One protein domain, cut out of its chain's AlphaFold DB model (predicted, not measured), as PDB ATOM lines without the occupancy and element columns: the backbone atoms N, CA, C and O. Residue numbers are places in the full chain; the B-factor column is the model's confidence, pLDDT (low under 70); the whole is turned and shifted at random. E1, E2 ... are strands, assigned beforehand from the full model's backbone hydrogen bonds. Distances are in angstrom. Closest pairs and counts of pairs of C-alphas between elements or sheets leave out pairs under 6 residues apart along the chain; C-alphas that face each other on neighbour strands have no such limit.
ATOM      1  N   THR A   5     -22.290   3.237  35.603       28.73
ATOM      2  CA  THR A   5     -22.931   2.456  36.669       28.73
ATOM      3  C   THR A   5     -23.482   1.178  36.062       28.73
ATOM      4  O   THR A   5     -24.466   1.194  35.337       28.73
ATOM      5  N   TYR A   6     -22.847   0.054  36.360       33.78
ATOM      6  CA  TYR A   6     -23.246  -1.246  35.831       33.78
ATOM      7  C   TYR A   6     -24.492  -1.765  36.560       33.78
ATOM      8  O   TYR A   6     -24.543  -1.762  37.789       33.78
ATOM      9  N   LEU A   7     -25.479  -2.231  35.798       40.56
ATOM     10  CA  LEU A   7     -26.634  -2.974  36.287       40.56
ATOM     11  C   LEU A   7     -26.318  -4.469  36.141       40.56
ATOM     12  O   LEU A   7     -26.602  -5.108  35.129       40.56
ATOM     13  N   LEU A   8     -25.649  -5.014  37.153       42.03
ATOM     14  CA  LEU A   8     -25.273  -6.422  37.191       42.03
ATOM     15  C   LEU A   8     -26.441  -7.249  37.749       42.03
ATOM     16  O   LEU A   8     -26.803  -7.078  38.911       42.03
ATOM     17  N   ILE A   9     -27.014  -8.143  36.941       40.06
ATOM     18  CA  ILE A   9     -27.914  -9.196  37.430       40.06
ATOM     19  C   ILE A   9     -27.026 -10.414  37.677       40.06
ATOM     20  O   ILE A   9     -26.718 -11.141  36.737       40.06
ATOM     21  N   ALA A  10     -26.551 -10.583  38.913       33.19
ATOM     22  CA  ALA A  10     -25.700 -11.704  39.308       33.19
ATOM     23  C   ALA A  10     -26.483 -12.695  40.168       33.19
ATOM     24  O   ALA A  10     -27.027 -12.343  41.210       33.19
ATOM     25  N   MET A  11     -26.534 -13.947  39.732       29.30
ATOM     26  CA  MET A  11     -27.261 -15.023  40.402       29.30
ATOM     27  C   MET A  11     -26.285 -15.806  41.289       29.30
ATOM     28  O   MET A  11     -25.668 -16.756  40.813       29.30
ATOM     29  N   HIS A  12     -26.105 -15.398  42.557       28.06
ATOM     30  CA  HIS A  12     -25.140 -16.030  43.481       28.06
ATOM     31  C   HIS A  12     -25.595 -16.121  44.950       28.06
ATOM     32  O   HIS A  12     -26.216 -15.212  45.490       28.06
ATOM     33  N   SER A  13     -25.190 -17.218  45.606       30.39
ATOM     34  CA  SER A  13     -25.375 -17.569  47.032       30.39
ATOM     35  C   SER A  13     -24.210 -17.036  47.912       30.39
ATOM     36  O   SER A  13     -23.087 -16.963  47.410       30.39
ATOM     37  N   PRO A  14     -24.387 -16.668  49.207       36.62
ATOM     38  CA  PRO A  14     -23.474 -15.729  49.881       36.62
ATOM     39  C   PRO A  14     -22.395 -16.382  50.765       36.62
ATOM     40  O   PRO A  14     -22.728 -17.264  51.549       36.62
ATOM     41  N   LEU A  15     -21.153 -15.854  50.754       30.39
ATOM     42  CA  LEU A  15     -20.202 -15.833  51.892       30.39
ATOM     43  C   LEU A  15     -19.231 -14.615  51.818       30.39
ATOM     44  O   LEU A  15     -18.960 -14.079  50.752       30.39
ATOM     45  N   VAL A  85     -27.115   4.210  48.671       51.91
ATOM     46  CA  VAL A  85     -28.114   4.388  47.638       51.91
ATOM     47  C   VAL A  85     -28.660   2.995  47.400       51.91
ATOM     48  O   VAL A  85     -27.969   2.101  46.907       51.91
ATOM     49  N   ASN A  86     -29.906   2.785  47.809       66.94
ATOM     50  CA  ASN A  86     -30.647   1.590  47.442       66.94
ATOM     51  C   ASN A  86     -31.025   1.707  45.964       66.94
ATOM     52  O   ASN A  86     -32.201   1.859  45.620       66.94
ATOM     53  N   PHE A  87     -30.010   1.682  45.093       73.38
ATOM     54  CA  PHE A  87     -30.197   1.383  43.687       73.38
ATOM     55  C   PHE A  87     -30.976   0.069  43.643       73.38
ATOM     56  O   PHE A  87     -30.664  -0.862  44.380       73.38
ATOM     57  N   THR A  88     -32.101   0.066  42.946       75.25
ATOM     58  CA  THR A  88     -33.052  -1.049  42.974       75.25
ATOM     59  C   THR A  88     -33.361  -1.424  41.546       75.25
ATOM     60  O   THR A  88     -33.631  -0.528  40.750       75.25
ATOM     61  N   LEU A  89     -33.361  -2.720  41.249       78.44
ATOM     62  CA  LEU A  89     -33.820  -3.299  39.993       78.44
ATOM     63  C   LEU A  89     -35.117  -4.071  40.249       78.44
ATOM     64  O   LEU A  89     -35.233  -4.789  41.235       78.44
ATOM     65  N   THR A  90     -36.087  -3.922  39.359       79.94
ATOM     66  CA  THR A  90     -37.393  -4.583  39.420       79.94
ATOM     67  C   THR A  90     -37.826  -5.027  38.031       79.94
ATOM     68  O   THR A  90     -37.405  -4.437  37.035       79.94
ATOM     69  N   SER A  91     -38.729  -6.000  37.972       83.81
ATOM     70  CA  SER A  91     -39.474  -6.355  36.767       83.81
ATOM     71  C   SER A  91     -40.970  -6.365  37.076       83.81
ATOM     72  O   SER A  91     -41.375  -6.661  38.198       83.81
ATOM     73  N   SER A  92     -41.806  -6.021  36.097       85.56
ATOM     74  CA  SER A  92     -43.267  -6.104  36.226       85.56
ATOM     75  C   SER A  92     -43.805  -7.528  36.080       85.56
ATOM     76  O   SER A  92     -44.961  -7.778  36.412       85.56
ATOM     77  N   THR A  93     -42.995  -8.445  35.555       79.62
ATOM     78  CA  THR A  93     -43.398  -9.816  35.210       79.62
ATOM     79  C   THR A  93     -42.582 -10.874  35.937       79.62
ATOM     80  O   THR A  93     -42.904 -12.056  35.861       79.62
ATOM     81  N   MET A  94     -41.545 -10.461  36.666       76.19
ATOM     82  CA  MET A  94     -40.661 -11.345  37.412       76.19
ATOM     83  C   MET A  94     -40.459 -10.805  38.821       76.19
ATOM     84  O   MET A  94     -40.369  -9.593  39.030       76.19
ATOM     85  N   SER A  95     -40.329 -11.725  39.768       65.06
ATOM     86  CA  SER A  95     -39.995 -11.431  41.155       65.06
ATOM     87  C   SER A  95     -38.662 -12.066  41.501       65.06
ATOM     88  O   SER A  95     -38.284 -13.091  40.931       65.06
ATOM     89  N   ASP A  96     -37.979 -11.462  42.464       59.84
ATOM     90  CA  ASP A  96     -36.759 -12.018  43.032       59.84
ATOM     91  C   ASP A  96     -37.021 -13.434  43.564       59.84
ATOM     92  O   ASP A  96     -38.078 -13.689  44.150       59.84
ATOM     93  N   GLU A  97     -36.094 -14.358  43.327       56.69
ATOM     94  CA  GLU A  97     -36.180 -15.757  43.778       56.69
ATOM     95  C   GLU A  97     -37.379 -16.574  43.264       56.69
ATOM     96  O   GLU A  97     -37.778 -17.568  43.875       56.69
ATOM     97  N   HIS A  98     -37.954 -16.184  42.123       55.91
ATOM     98  CA  HIS A  98     -39.023 -16.926  41.450       55.91
ATOM     99  C   HIS A  98     -38.599 -17.421  40.063       55.91
ATOM    100  O   HIS A  98     -37.605 -16.978  39.492       55.91
ATOM    101  N   LEU A  99     -39.376 -18.361  39.514       61.78
ATOM    102  CA  LEU A  99     -39.157 -18.892  38.169       61.78
ATOM    103  C   LEU A  99     -39.274 -17.796  37.106       61.78
ATOM    104  O   LEU A  99     -40.192 -16.976  37.148       61.78
ATOM    105  N   LEU A 100     -38.386 -17.858  36.112       69.31
ATOM    106  CA  LEU A 100     -38.502 -17.059  34.898       69.31
ATOM    107  C   LEU A 100     -39.796 -17.450  34.153       69.31
ATOM    108  O   LEU A 100     -39.974 -18.635  33.856       69.31
ATOM    109  N   PRO A 101     -40.698 -16.498  33.842       79.00
ATOM    110  CA  PRO A 101     -41.889 -16.773  33.045       79.00
ATOM    111  C   PRO A 101     -41.561 -17.427  31.703       79.00
ATOM    112  O   PRO A 101     -40.598 -17.042  31.041       79.00
ATOM    113  N   GLU A 102     -42.406 -18.370  31.272       80.38
ATOM    114  CA  GLU A 102     -42.209 -19.150  30.039       80.38
ATOM    115  C   GLU A 102     -41.993 -18.255  28.809       80.38
ATOM    116  O   GLU A 102     -41.137 -18.560  27.979       80.38
ATOM    117  N   THR A 103     -42.674 -17.102  28.751       85.06
ATOM    118  CA  THR A 103     -42.520 -16.050  27.730       85.06
ATOM    119  C   THR A 103     -41.060 -15.683  27.445       85.06
ATOM    120  O   THR A 103     -40.712 -15.433  26.294       85.06
ATOM    121  N   TYR A 104     -40.195 -15.691  28.463       83.50
ATOM    122  CA  TYR A 104     -38.782 -15.305  28.349       83.50
ATOM    123  C   TYR A 104     -37.835 -16.505  28.232       83.50
ATOM    124  O   TYR A 104     -36.619 -16.365  28.295       83.50
ATOM    125  N   THR A 105     -38.369 -17.712  28.083       81.06
ATOM    126  CA  THR A 105     -37.589 -18.937  27.882       81.06
ATOM    127  C   THR A 105     -37.672 -19.383  26.426       81.06
ATOM    128  O   THR A 105     -38.503 -18.887  25.662       81.06
ATOM    129  N   CYS A 106     -36.848 -20.361  26.036       82.44
ATOM    130  CA  CYS A 106     -36.921 -20.925  24.685       82.44
ATOM    131  C   CYS A 106     -38.222 -21.709  24.427       82.44
ATOM    132  O   CYS A 106     -38.497 -22.071  23.287       82.44
ATOM    133  N   ASP A 107     -38.966 -22.050  25.486       79.44
ATOM    134  CA  ASP A 107     -40.240 -22.762  25.392       79.44
ATOM    135  C   ASP A 107     -41.415 -21.807  25.097       79.44
ATOM    136  O   ASP A 107     -42.435 -22.258  24.578       79.44
ATOM    137  N   GLY A 108     -41.256 -20.502  25.364       86.12
ATOM    138  CA  GLY A 108     -42.239 -19.461  25.055       86.12
ATOM    139  C   GLY A 108     -41.802 -18.528  23.923       86.12
ATOM    140  O   GLY A 108     -41.266 -18.959  22.903       86.12
ATOM    141  N   GLU A 109     -42.045 -17.227  24.088       92.00
ATOM    142  CA  GLU A 109     -41.834 -16.223  23.032       92.00
ATOM    143  C   GLU A 109     -40.366 -15.860  22.789       92.00
ATOM    144  O   GLU A 109     -40.064 -15.202  21.795       92.00
ATOM    145  N   SER A 110     -39.442 -16.309  23.647       91.31
ATOM    146  CA  SER A 110     -38.003 -16.075  23.479       91.31
ATOM    147  C   SER A 110     -37.604 -14.589  23.464       91.31
ATOM    148  O   SER A 110     -36.594 -14.220  22.868       91.31
ATOM    149  N   ILE A 111     -38.381 -13.730  24.131       93.25
ATOM    150  CA  ILE A 111     -38.122 -12.284  24.218       93.25
ATOM    151  C   ILE A 111     -37.432 -11.900  25.528       93.25
ATOM    152  O   ILE A 111     -37.559 -12.593  26.535       93.25
ATOM    153  N   SER A 112     -36.710 -10.776  25.538       90.44
ATOM    154  CA  SER A 112     -36.077 -10.274  26.762       90.44
ATOM    155  C   SER A 112     -37.120  -9.712  27.742       90.44
ATOM    156  O   SER A 112     -38.053  -9.025  27.306       90.44
ATOM    157  N   PRO A 113     -36.958  -9.932  29.058       87.62
ATOM    158  CA  PRO A 113     -37.916  -9.469  30.052       87.62
ATOM    159  C   PRO A 113     -37.854  -7.950  30.283       87.62
ATOM    160  O   PRO A 113     -36.816  -7.326  30.033       87.62
ATOM    161  N   PRO A 114     -38.927  -7.340  30.820       91.06
ATOM    162  CA  PRO A 114     -38.922  -5.935  31.176       91.06
ATOM    163  C   PRO A 114     -38.108  -5.725  32.452       91.06
ATOM    164  O   PRO A 114     -38.251  -6.464  33.431       91.06
ATOM    165  N   LEU A 115     -37.292  -4.675  32.468       87.69
ATOM    166  CA  LEU A 115     -36.491  -4.262  33.614       87.69
ATOM    167  C   LEU A 115     -36.767  -2.796  33.938       87.69
ATOM    168  O   LEU A 115     -37.025  -1.978  33.060       87.69
ATOM    169  N   SER A 116     -36.717  -2.432  35.208       85.00
ATOM    170  CA  SER A 116     -36.844  -1.050  35.669       85.00
ATOM    171  C   SER A 116     -35.964  -0.830  36.876       85.00
ATOM    172  O   SER A 116     -35.905  -1.689  37.751       85.00
ATOM    173  N   TRP A 117     -35.312   0.323  36.948       84.31
ATOM    174  CA  TRP A 117     -34.446   0.661  38.062       84.31
ATOM    175  C   TRP A 117     -34.717   2.049  38.619       84.31
ATOM    176  O   TRP A 117     -35.239   2.939  37.948       84.31
ATOM    177  N   LYS A 118     -34.371   2.228  39.893       78.12
ATOM    178  CA  LYS A 118     -34.532   3.484  40.632       78.12
ATOM    179  C   LYS A 118     -33.317   3.744  41.503       78.12
ATOM    180  O   LYS A 118     -32.611   2.810  41.868       78.12
ATOM    181  N   ASN A 119     -33.135   5.009  41.881       74.25
ATOM    182  CA  ASN A 119     -32.079   5.469  42.788       74.25
ATOM    183  C   ASN A 119     -30.662   5.185  42.261       74.25
ATOM    184  O   ASN A 119     -29.800   4.722  43.009       74.25
ATOM    185  N   ALA A 120     -30.430   5.430  40.967       72.31
ATOM    186  CA  ALA A 120     -29.082   5.379  40.411       72.31
ATOM    187  C   ALA A 120     -28.166   6.369  41.163       72.31
ATOM    188  O   ALA A 120     -28.624   7.464  41.513       72.31
ATOM    189  N   PRO A 121     -26.900   6.006  41.443       71.00
ATOM    190  CA  PRO A 121     -25.950   6.904  42.084       71.00
ATOM    191  C   PRO A 121     -25.822   8.242  41.344       71.00
ATOM    192  O   PRO A 121     -25.876   8.315  40.118       71.00
ATOM    193  N   ALA A 122     -25.588   9.322  42.089       60.62
ATOM    194  CA  ALA A 122     -25.349  10.619  41.473       60.62
ATOM    195  C   ALA A 122     -24.122  10.567  40.541       60.62
ATOM    196  O   ALA A 122     -23.051  10.076  40.906       60.62
ATOM    197  N   GLY A 123     -24.285  11.093  39.327       61.50
ATOM    198  CA  GLY A 123     -23.235  11.099  38.310       61.50
ATOM    199  C   GLY A 123     -23.104   9.806  37.501       61.50
ATOM    200  O   GLY A 123     -22.101   9.667  36.800       61.50
ATOM    201  N   THR A 124     -24.070   8.880  37.571       70.06
ATOM    202  CA  THR A 124     -24.196   7.792  36.589       70.06
ATOM    203  C   THR A 124     -24.256   8.371  35.178       70.06
ATOM    204  O   THR A 124     -25.163   9.138  34.882       70.06
ATOM    205  N   ALA A 125     -23.301   8.005  34.323       67.25
ATOM    206  CA  ALA A 125     -23.257   8.428  32.923       67.25
ATOM    207  C   ALA A 125     -24.040   7.476  32.011       67.25
ATOM    208  O   ALA A 125     -24.777   7.923  31.136       67.25
ATOM    209  N   ASP A 126     -23.894   6.174  32.248       74.56
ATOM    210  CA  ASP A 126     -24.461   5.108  31.429       74.56
ATOM    211  C   ASP A 126     -24.691   3.853  32.289       74.56
ATOM    212  O   ASP A 126     -24.051   3.692  33.340       74.56
ATOM    213  N   TYR A 127     -25.567   2.966  31.811       79.19
ATOM    214  CA  TYR A 127     -25.864   1.650  32.368       79.19
ATOM    215  C   TYR A 127     -25.460   0.517  31.420       79.19
ATOM    216  O   TYR A 127     -25.311   0.694  30.208       79.19
ATOM    217  N   ALA A 128     -25.333  -0.680  31.988       83.25
ATOM    218  CA  ALA A 128     -25.184  -1.924  31.246       83.25
ATOM    219  C   ALA A 128     -25.918  -3.056  31.966       83.25
ATOM    220  O   ALA A 128     -25.829  -3.118  33.184       83.25
ATOM    221  N   VAL A 129     -26.595  -3.931  31.228       83.75
ATOM    222  CA  VAL A 129     -27.291  -5.137  31.685       83.75
ATOM    223  C   VAL A 129     -26.474  -6.364  31.313       83.75
ATOM    224  O   VAL A 129     -26.035  -6.497  30.170       83.75
ATOM    225  N   ILE A 130     -26.324  -7.282  32.265       83.69
ATOM    226  CA  ILE A 130     -25.844  -8.643  32.019       83.69
ATOM    227  C   ILE A 130     -26.817  -9.601  32.695       83.69
ATOM    228  O   ILE A 130     -27.086  -9.428  33.878       83.69
ATOM    229  N   MET A 131     -27.311 -10.601  31.967       80.00
ATOM    230  CA  MET A 131     -28.052 -11.739  32.514       80.00
ATOM    231  C   MET A 131     -27.187 -12.987  32.375       80.00
ATOM    232  O   MET A 131     -26.857 -13.374  31.252       80.00
ATOM    233  N   HIS A 132     -26.818 -13.615  33.490       74.00
ATOM    234  CA  HIS A 132     -25.983 -14.814  33.495       74.00
ATOM    235  C   HIS A 132     -26.368 -15.792  34.608       74.00
ATOM    236  O   HIS A 132     -27.044 -15.428  35.564       74.00
ATOM    237  N   HIS A 133     -25.918 -17.032  34.462       68.00
ATOM    238  CA  HIS A 133     -26.092 -18.138  35.391       68.00
ATOM    239  C   HIS A 133     -24.740 -18.834  35.563       68.00
ATOM    240  O   HIS A 133     -24.128 -19.238  34.573       68.00
ATOM    241  N   GLU A 134     -24.284 -18.983  36.807       67.88
ATOM    242  CA  GLU A 134     -23.175 -19.880  37.135       67.88
ATOM    243  C   GLU A 134     -23.730 -21.256  37.533       67.88
ATOM    244  O   GLU A 134     -24.377 -21.389  38.570       67.88
ATOM    245  N   VAL A 135     -23.500 -22.275  36.703       61.72
ATOM    246  CA  VAL A 135     -23.975 -23.651  36.952       61.72
ATOM    247  C   VAL A 135     -23.092 -24.345  37.997       61.72
ATOM    248  O   VAL A 135     -23.573 -25.117  38.828       61.72
ATOM    249  N   ALA A 136     -21.792 -24.060  37.966       58.69
ATOM    250  CA  ALA A 136     -20.775 -24.539  38.893       58.69
ATOM    251  C   ALA A 136     -19.606 -23.544  38.925       58.69
ATOM    252  O   ALA A 136     -19.502 -22.686  38.058       58.69
ATOM    253  N   VAL A 137     -18.695 -23.674  39.893       66.44
ATOM    254  CA  VAL A 137     -17.514 -22.797  39.991       66.44
ATOM    255  C   VAL A 137     -16.742 -22.786  38.666       66.44
ATOM    256  O   VAL A 137     -16.251 -23.829  38.232       66.44
ATOM    257  N   ASN A 138     -16.585 -21.599  38.073       68.25
ATOM    258  CA  ASN A 138     -15.976 -21.361  36.754       68.25
ATOM    259  C   ASN A 138     -16.805 -21.834  35.541       68.25
ATOM    260  O   ASN A 138     -16.268 -21.886  34.435       68.25
ATOM    261  N   ASP A 139     -18.089 -22.133  35.714       66.00
ATOM    262  CA  ASP A 139     -19.015 -22.527  34.649       66.00
ATOM    263  C   ASP A 139     -20.126 -21.479  34.508       66.00
ATOM    264  O   ASP A 139     -21.205 -21.585  35.092       66.00
ATOM    265  N   ASN A 140     -19.801 -20.401  33.789       71.06
ATOM    266  CA  ASN A 140     -20.660 -19.233  33.619       71.06
ATOM    267  C   ASN A 140     -21.281 -19.204  32.222       71.06
ATOM    268  O   ASN A 140     -20.571 -19.165  31.217       71.06
ATOM    269  N   HIS A 141     -22.605 -19.096  32.173       72.19
ATOM    270  CA  HIS A 141     -23.371 -18.867  30.955       72.19
ATOM    271  C   HIS A 141     -24.025 -17.495  31.002       72.19
ATOM    272  O   HIS A 141     -24.725 -17.189  31.961       72.19
ATOM    273  N   TRP A 142     -23.846 -16.677  29.971       83.50
ATOM    274  CA  TRP A 142     -24.505 -15.378  29.855       83.50
ATOM    275  C   TRP A 142     -25.455 -15.361  28.660       83.50
ATOM    276  O   TRP A 142     -25.119 -15.774  27.550       83.50
ATOM    277  N   TYR A 143     -26.663 -14.883  28.920       83.81
ATOM    278  CA  TYR A 143     -27.818 -14.928  28.028       83.81
ATOM    279  C   TYR A 143     -28.125 -13.564  27.418       83.81
ATOM    280  O   TYR A 143     -28.641 -13.481  26.310       83.81
ATOM    281  N   TRP A 144     -27.796 -12.486  28.129       87.62
ATOM    282  CA  TRP A 144     -28.049 -11.124  27.679       87.62
ATOM    283  C   TRP A 144     -26.897 -10.221  28.076       87.62
ATOM    284  O   TRP A 144     -26.524 -10.198  29.246       87.62
ATOM    285  N   ILE A 145     -26.372  -9.454  27.126       90.62
ATOM    286  CA  ILE A 145     -25.487  -8.324  27.398       90.62
ATOM    287  C   ILE A 145     -26.023  -7.122  26.628       90.62
ATOM    288  O   ILE A 145     -26.210  -7.197  25.414       90.62
ATOM    289  N   MET A 146     -26.239  -6.005  27.319       90.56
ATOM    290  CA  MET A 146     -26.545  -4.715  26.704       90.56
ATOM    291  C   MET A 146     -25.803  -3.605  27.443       90.56
ATOM    292  O   MET A 146     -25.836  -3.568  28.662       90.56
ATOM    293  N   TYR A 147     -25.130  -2.698  26.748       85.44
ATOM    294  CA  TYR A 147     -24.337  -1.622  27.356       85.44
ATOM    295  C   TYR A 147     -24.541  -0.295  26.620       85.44
ATOM    296  O   TYR A 147     -25.307  -0.238  25.658       85.44
ATOM    297  N   ASP A 148     -23.902   0.775  27.098       83.06
ATOM    298  CA  ASP A 148     -24.097   2.151  26.613       83.06
ATOM    299  C   ASP A 148     -25.572   2.596  26.664       83.06
ATOM    300  O   ASP A 148     -26.079   3.299  25.791       83.06
ATOM    301  N   ILE A 149     -26.282   2.173  27.715       83.69
ATOM    302  CA  ILE A 149     -27.650   2.608  27.996       83.69
ATOM    303  C   ILE A 149     -27.562   3.974  28.681       83.69
ATOM    304  O   ILE A 149     -27.093   4.063  29.813       83.69
ATOM    305  N   GLY A 150     -28.012   5.045  28.033       77.81
ATOM    306  CA  GLY A 150     -27.811   6.399  28.563       77.81
ATOM    307  C   GLY A 150     -28.433   6.638  29.950       77.81
ATOM    308  O   GLY A 150     -29.506   6.118  30.260       77.81
ATOM    309  N   GLN A 151     -27.806   7.502  30.760       75.00
ATOM    310  CA  GLN A 151     -28.230   7.865  32.132       75.00
ATOM    311  C   GLN A 151     -29.717   8.223  32.322       75.00
ATOM    312  O   GLN A 151     -30.249   8.056  33.419       75.00
ATOM    313  N   ASN A 152     -30.386   8.721  31.276       82.06
ATOM    314  CA  ASN A 152     -31.788   9.149  31.332       82.06
ATOM    315  C   ASN A 152     -32.780   7.976  31.273       82.06
ATOM    316  O   ASN A 152     -33.974   8.178  31.487       82.06
ATOM    317  N   HIS A 153     -32.313   6.765  30.964       85.69
ATOM    318  CA  HIS A 153     -33.148   5.576  31.007       85.69
ATOM    319  C   HIS A 153     -33.302   5.079  32.443       85.69
ATOM    320  O   HIS A 153     -32.346   5.029  33.215       85.69
ATOM    321  N   THR A 154     -34.525   4.678  32.779       86.69
ATOM    322  CA  THR A 154     -34.870   4.046  34.063       86.69
ATOM    323  C   THR A 154     -35.578   2.707  33.876       86.69
ATOM    324  O   THR A 154     -36.047   2.116  34.847       86.69
ATOM    325  N   ALA A 155     -35.731   2.257  32.630       90.31
ATOM    326  CA  ALA A 155     -36.422   1.028  32.278       90.31
ATOM    327  C   ALA A 155     -36.039   0.543  30.876       90.31
ATOM    328  O   ALA A 155     -35.646   1.337  30.017       90.31
ATOM    329  N   ILE A 156     -36.216  -0.760  30.670       92.69
ATOM    330  CA  ILE A 156     -36.173  -1.482  29.400       92.69
ATOM    331  C   ILE A 156     -37.505  -2.227  29.298       92.69
ATOM    332  O   ILE A 156     -37.850  -2.993  30.199       92.69
ATOM    333  N   ALA A 157     -38.276  -1.976  28.246       96.25
ATOM    334  CA  ALA A 157     -39.496  -2.723  27.966       96.25
ATOM    335  C   ALA A 157     -39.175  -4.140  27.456       96.25
ATOM    336  O   ALA A 157     -38.042  -4.446  27.085       96.25
ATOM    337  N   GLU A 158     -40.188  -5.001  27.413       93.12
ATOM    338  CA  GLU A 158     -40.065  -6.320  26.791       93.12
ATOM    339  C   GLU A 158     -39.505  -6.216  25.371       93.12
ATOM    340  O   GLU A 158     -39.914  -5.349  24.594       93.12
ATOM    341  N   ASN A 159     -38.559  -7.099  25.047       96.44
ATOM    342  CA  ASN A 159     -37.905  -7.162  23.738       96.44
ATOM    343  C   ASN A 159     -37.251  -5.842  23.263       96.44
ATOM    344  O   ASN A 159     -37.040  -5.637  22.066       96.44
ATOM    345  N   GLN A 160     -36.970  -4.905  24.174       97.12
ATOM    346  CA  GLN A 160     -36.470  -3.584  23.812       97.12
ATOM    347  C   GLN A 160     -34.940  -3.527  23.828       97.12
ATOM    348  O   GLN A 160     -34.287  -3.941  24.785       97.12
ATOM    349  N   VAL A 161     -34.370  -2.902  22.796       96.38
ATOM    350  CA  VAL A 161     -32.940  -2.594  22.703       96.38
ATOM    351  C   VAL A 161     -32.756  -1.079  22.790       96.38
ATOM    352  O   VAL A 161     -33.206  -0.346  21.912       96.38
ATOM    353  N   ILE A 162     -32.114  -0.607  23.862       93.62
ATOM    354  CA  ILE A 162     -31.866   0.826  24.142       93.62
ATOM    355  C   ILE A 162     -30.374   1.151  24.316       93.62
ATOM    356  O   ILE A 162     -30.011   2.174  24.888       93.62
ATOM    357  N   GLY A 163     -29.515   0.254  23.841       89.88
ATOM    358  CA  GLY A 163     -28.063   0.356  23.897       89.88
ATOM    359  C   GLY A 163     -27.427  -0.566  22.858       89.88
ATOM    360  O   GLY A 163     -28.065  -0.949  21.873       89.88
ATOM    361  N   HIS A 164     -26.179  -0.951  23.081       91.81
ATOM    362  CA  HIS A 164     -25.459  -1.901  22.241       91.81
ATOM    363  C   HIS A 164     -25.538  -3.309  22.814       91.81
ATOM    364  O   HIS A 164     -25.274  -3.516  23.996       91.81
ATOM    365  N   LEU A 165     -25.879  -4.284  21.974       94.88
ATOM    366  CA  LEU A 165     -25.902  -5.690  22.363       94.88
ATOM    367  C   LEU A 165     -24.486  -6.278  22.334       94.88
ATOM    368  O   LEU A 165     -23.720  -6.040  21.398       94.88
ATOM    369  N   GLY A 166     -24.150  -7.039  23.374       91.19
ATOM    370  CA  GLY A 166     -22.952  -7.875  23.434       91.19
ATOM    371  C   GLY A 166     -23.260  -9.330  23.089       91.19
ATOM    372  O   GLY A 166     -24.425  -9.720  23.014       91.19
ATOM    373  N   THR A 167     -22.215 -10.134  22.895       94.69
ATOM    374  CA  THR A 167     -22.353 -11.560  22.574       94.69
ATOM    375  C   THR A 167     -22.954 -12.340  23.742       94.69
ATOM    376  O   THR A 167     -22.689 -12.015  24.897       94.69
ATOM    377  N   ASN A 168     -23.704 -13.406  23.466       89.56
ATOM    378  CA  ASN A 168     -24.125 -14.395  24.469       89.56
ATOM    379  C   ASN A 168     -23.319 -15.708  24.360       89.56
ATOM    380  O   ASN A 168     -22.747 -16.003  23.312       89.56
ATOM    381  N   SER A 169     -23.282 -16.521  25.422       86.06
ATOM    382  CA  SER A 169     -22.549 -17.800  25.431       86.06
ATOM    383  C   SER A 169     -23.303 -18.963  24.776       86.06
ATOM    384  O   SER A 169     -22.754 -20.057  24.672       86.06
ATOM    385  N   VAL A 170     -24.573 -18.778  24.399       85.06
ATOM    386  CA  VAL A 170     -25.431 -19.846  23.858       85.06
ATOM    387  C   VAL A 170     -25.196 -20.027  22.361       85.06
ATOM    388  O   VAL A 170     -25.026 -21.149  21.890       85.06
ATOM    389  N   ASN A 171     -25.175 -18.926  21.609       91.94
ATOM    390  CA  ASN A 171     -25.039 -18.932  20.153       91.94
ATOM    391  C   ASN A 171     -23.971 -17.955  19.621       91.94
ATOM    392  O   ASN A 171     -23.755 -17.904  18.412       91.94
ATOM    393  N   ASN A 172     -23.266 -17.228  20.500       93.25
ATOM    394  CA  ASN A 172     -22.243 -16.232  20.150       93.25
ATOM    395  C   ASN A 172     -22.755 -15.052  19.303       93.25
ATOM    396  O   ASN A 172     -21.959 -14.374  18.652       93.25
ATOM    397  N   LEU A 173     -24.063 -14.786  19.311       95.06
ATOM    398  CA  LEU A 173     -24.667 -13.643  18.628       95.06
ATOM    399  C   LEU A 173     -24.871 -12.466  19.586       95.06
ATOM    400  O   LEU A 173     -24.939 -12.632  20.804       95.06
ATOM    401  N   ASN A 174     -24.976 -11.265  19.016       95.94
ATOM    402  CA  ASN A 174     -25.255 -10.034  19.754       95.94
ATOM    403  C   ASN A 174     -26.761  -9.876  19.977       95.94
ATOM    404  O   ASN A 174     -27.392  -8.995  19.396       95.94
ATOM    405  N   GLU A 175     -27.333 -10.764  20.780       94.69
ATOM    406  CA  GLU A 175     -28.766 -10.820  21.062       94.69
ATOM    407  C   GLU A 175     -29.047 -11.454  22.424       94.69
ATOM    408  O   GLU A 175     -28.168 -12.061  23.045       94.69
ATOM    409  N   TYR A 176     -30.299 -11.322  22.863       91.75
ATOM    410  CA  TYR A 176     -30.833 -12.125  23.950       91.75
ATOM    411  C   TYR A 176     -30.948 -13.587  23.508       91.75
ATOM    412  O   TYR A 176     -31.679 -13.890  22.568       91.75
ATOM    413  N   ALA A 177     -30.253 -14.489  24.197       90.88
ATOM    414  CA  ALA A 177     -30.438 -15.924  24.042       90.88
ATOM    415  C   ALA A 177     -31.286 -16.454  25.204       90.88
ATOM    416  O   ALA A 177     -30.783 -16.524  26.327       90.88
ATOM    417  N   PRO A 178     -32.551 -16.838  24.979       84.56
ATOM    418  CA  PRO A 178     -33.415 -17.291  26.056       84.56
ATOM    419  C   PRO A 178     -32.899 -18.610  26.658       84.56
ATOM    420  O   PRO A 178     -32.501 -19.519  25.918       84.56
ATOM    421  N   PRO A 179     -32.917 -18.769  27.991       77.75
ATOM    422  CA  PRO A 179     -32.545 -20.027  28.618       77.75
ATOM    423  C   PRO A 179     -33.534 -21.137  28.231       77.75
ATOM    424  O   PRO A 179     -34.751 -20.935  28.185       77.75
ATOM    425  N   ALA A 180     -32.999 -22.330  27.960       70.88
ATOM    426  CA  ALA A 180     -33.781 -23.501  27.585       70.88
ATOM    427  C   ALA A 180     -34.014 -24.427  28.781       70.88
ATOM    428  O   ALA A 180     -33.111 -25.158  29.191       70.88
ATOM    429  N   LEU A 181     -35.241 -24.445  29.311       57.06
ATOM    430  CA  LEU A 181     -35.593 -25.238  30.497       57.06
ATOM    431  C   LEU A 181     -35.434 -26.754  30.262       57.06
ATOM    432  O   LEU A 181     -35.099 -27.499  31.181       57.06
ATOM    433  N   LYS A 182     -35.627 -27.225  29.022       49.22
ATOM    434  CA  LYS A 182     -35.623 -28.661  28.676       49.22
ATOM    435  C   LYS A 182     -34.241 -29.288  28.466       49.22
ATOM    436  O   LYS A 182     -34.098 -30.492  28.671       49.22
ATOM    437  N   VAL A 183     -33.222 -28.518  28.078       45.03
ATOM    438  CA  VAL A 183     -31.886 -29.056  27.722       45.03
ATOM    439  C   VAL A 183     -31.056 -29.425  28.965       45.03
ATOM    440  O   VAL A 183     -30.056 -30.127  28.861       45.03
ATOM    441  N   LEU A 184     -31.520 -29.053  30.161       46.06
ATOM    442  CA  LEU A 184     -30.867 -29.361  31.437       46.06
ATOM    443  C   LEU A 184     -31.338 -30.677  32.086       46.06
ATOM    444  O   LEU A 184     -30.880 -31.010  33.171       46.06
ATOM    445  N   GLY A 185     -32.221 -31.454  31.440       36.22
ATOM    446  CA  GLY A 185     -32.531 -32.837  31.849       36.22
ATOM    447  C   GLY A 185     -33.214 -33.002  33.216       36.22
ATOM    448  O   GLY A 185     -33.210 -34.096  33.778       36.22
ATOM    449  N   LEU A 186     -33.813 -31.946  33.763       41.16
ATOM    450  CA  LEU A 186     -34.342 -31.927  35.125       41.16
ATOM    451  C   LEU A 186     -35.828 -31.570  35.097       41.16
ATOM    452  O   LEU A 186     -36.208 -30.440  34.819       41.16
ATOM    453  N   LYS A 187     -36.690 -32.551  35.392       35.78
ATOM    454  CA  LYS A 187     -38.155 -32.393  35.338       35.78
ATOM    455  C   LYS A 187     -38.732 -31.417  36.369       35.78
ATOM    456  O   LYS A 187     -39.902 -31.106  36.236       35.78
ATOM    457  N   ASN A 188     -37.965 -30.992  37.378       36.31
ATOM    458  CA  ASN A 188     -38.404 -30.119  38.474       36.31
ATOM    459  C   ASN A 188     -37.193 -29.541  39.242       36.31
ATOM    460  O   ASN A 188     -36.990 -29.897  40.403       36.31
ATOM    461  N   ILE A 189     -36.358 -28.692  38.634       39.69
ATOM    462  CA  ILE A 189     -35.370 -27.917  39.408       39.69
ATOM    463  C   ILE A 189     -35.519 -26.426  39.103       39.69
ATOM    464  O   ILE A 189     -35.452 -26.005  37.953       39.69
ATOM    465  N   HIS A 190     -35.730 -25.665  40.181       37.69
ATOM    466  CA  HIS A 190     -35.497 -24.230  40.285       37.69
ATOM    467  C   HIS A 190     -34.154 -23.867  39.640       37.69
ATOM    468  O   HIS A 190     -33.110 -24.278  40.136       37.69
ATOM    469  N   LEU A 191     -34.175 -23.091  38.560       38.16
ATOM    470  CA  LEU A 191     -32.985 -22.466  37.990       38.16
ATOM    471  C   LEU A 191     -33.346 -21.053  37.513       38.16
ATOM    472  O   LEU A 191     -34.336 -20.923  36.791       38.16
ATOM    473  N   PRO A 192     -32.521 -20.027  37.762       37.22
ATOM    474  CA  PRO A 192     -31.652 -19.764  38.911       37.22
ATOM    475  C   PRO A 192     -32.252 -18.664  39.815       37.22
ATOM    476  O   PRO A 192     -33.211 -17.984  39.455       37.22
ATOM    477  N   TYR A 193     -31.659 -18.507  40.995       40.56
ATOM    478  CA  TYR A 193     -31.959 -17.500  42.016       40.56
ATOM    479  C   TYR A 193     -31.517 -16.103  41.566       40.56
ATOM    480  O   TYR A 193     -30.377 -15.930  41.136       40.56
ATOM    481  N   MET A 194     -32.407 -15.116  41.627       33.25
ATOM    482  CA  MET A 194     -32.063 -13.727  41.315       33.25
ATOM    483  C   MET A 194     -31.453 -13.123  42.583       33.25
ATOM    484  O   MET A 194     -32.055 -13.200  43.644       33.25
ATOM    485  N   HIS A 195     -30.250 -12.554  42.500       32.69
ATOM    486  CA  HIS A 195     -29.727 -11.732  43.587       32.69
ATOM    487  C   HIS A 195     -29.237 -10.392  43.054       32.69
ATOM    488  O   HIS A 195     -28.741 -10.249  41.934       32.69
ATOM    489  N   TYR A 196     -29.399  -9.374  43.889       30.94
ATOM    490  CA  TYR A 196     -28.938  -8.025  43.631       30.94
ATOM    491  C   TYR A 196     -27.623  -7.799  44.381       30.94
ATOM    492  O   TYR A 196     -27.588  -7.829  45.611       30.94
ATOM    493  N   LEU A 197     -26.530  -7.556  43.655       30.88
ATOM    494  CA  LEU A 197     -25.289  -7.097  44.274       30.88
ATOM    495  C   LEU A 197     -25.306  -5.571  44.398       30.88
ATOM    496  O   LEU A 197     -25.156  -4.843  43.416       30.88
TER     497      LEU A 197
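AT A GLANCE: This is residues 5 to 15 and 85 to 197 of the 207 residues of the protein "Phosphatidylethanolamine-binding protein" of Pseudoalteromonas denitrificans DSM 6059 (UniProt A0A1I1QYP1). With little regular structure, a long hairpin of E4 and E5, with E1 beside E4, makes a twisted wall, and a small hairpin of E2 and E3 lies over one face. Residues 183 to 188 stick out. The printed part has 124 residues, 36 in the five strands, E1 to E5, and no named helix; the class is all strand. The larger sheet is mixed, order E1, E4, E5. It is compact, with radius of gyration of the C-alphas 14.4 A, spanning 45 by 34 by 28 A.

HOW THE PARTS SIT: E1, residues 5 to 10, is parallel to E4, residues 126 to 136; N 7 and O 128 are 2.8 A apart. E2, residues 88 to 90, and E3, residues 115 to 118, form an antiparallel hairpin, N 90 to O 116 2.8 A. E4 and E5, residues 139 to 150, form another, N 131 to O 144 2.9 A. E5 bends by 58 degrees at residue 143.

IN THESE COORDINATES: E4 and E5 each measure 30.8 A. C-alpha 5 is at (-22.931, 2.456, 36.669), C-alpha 150 at (-27.811, 6.399, 28.563).

THE WHOLE: Residues 16 to 84 are not printed; C-alphas 15 and 85 are 22.1 A apart. E2 to E3 is a long link. Confidence is under 70 in 46 residues, among them 181 to 197.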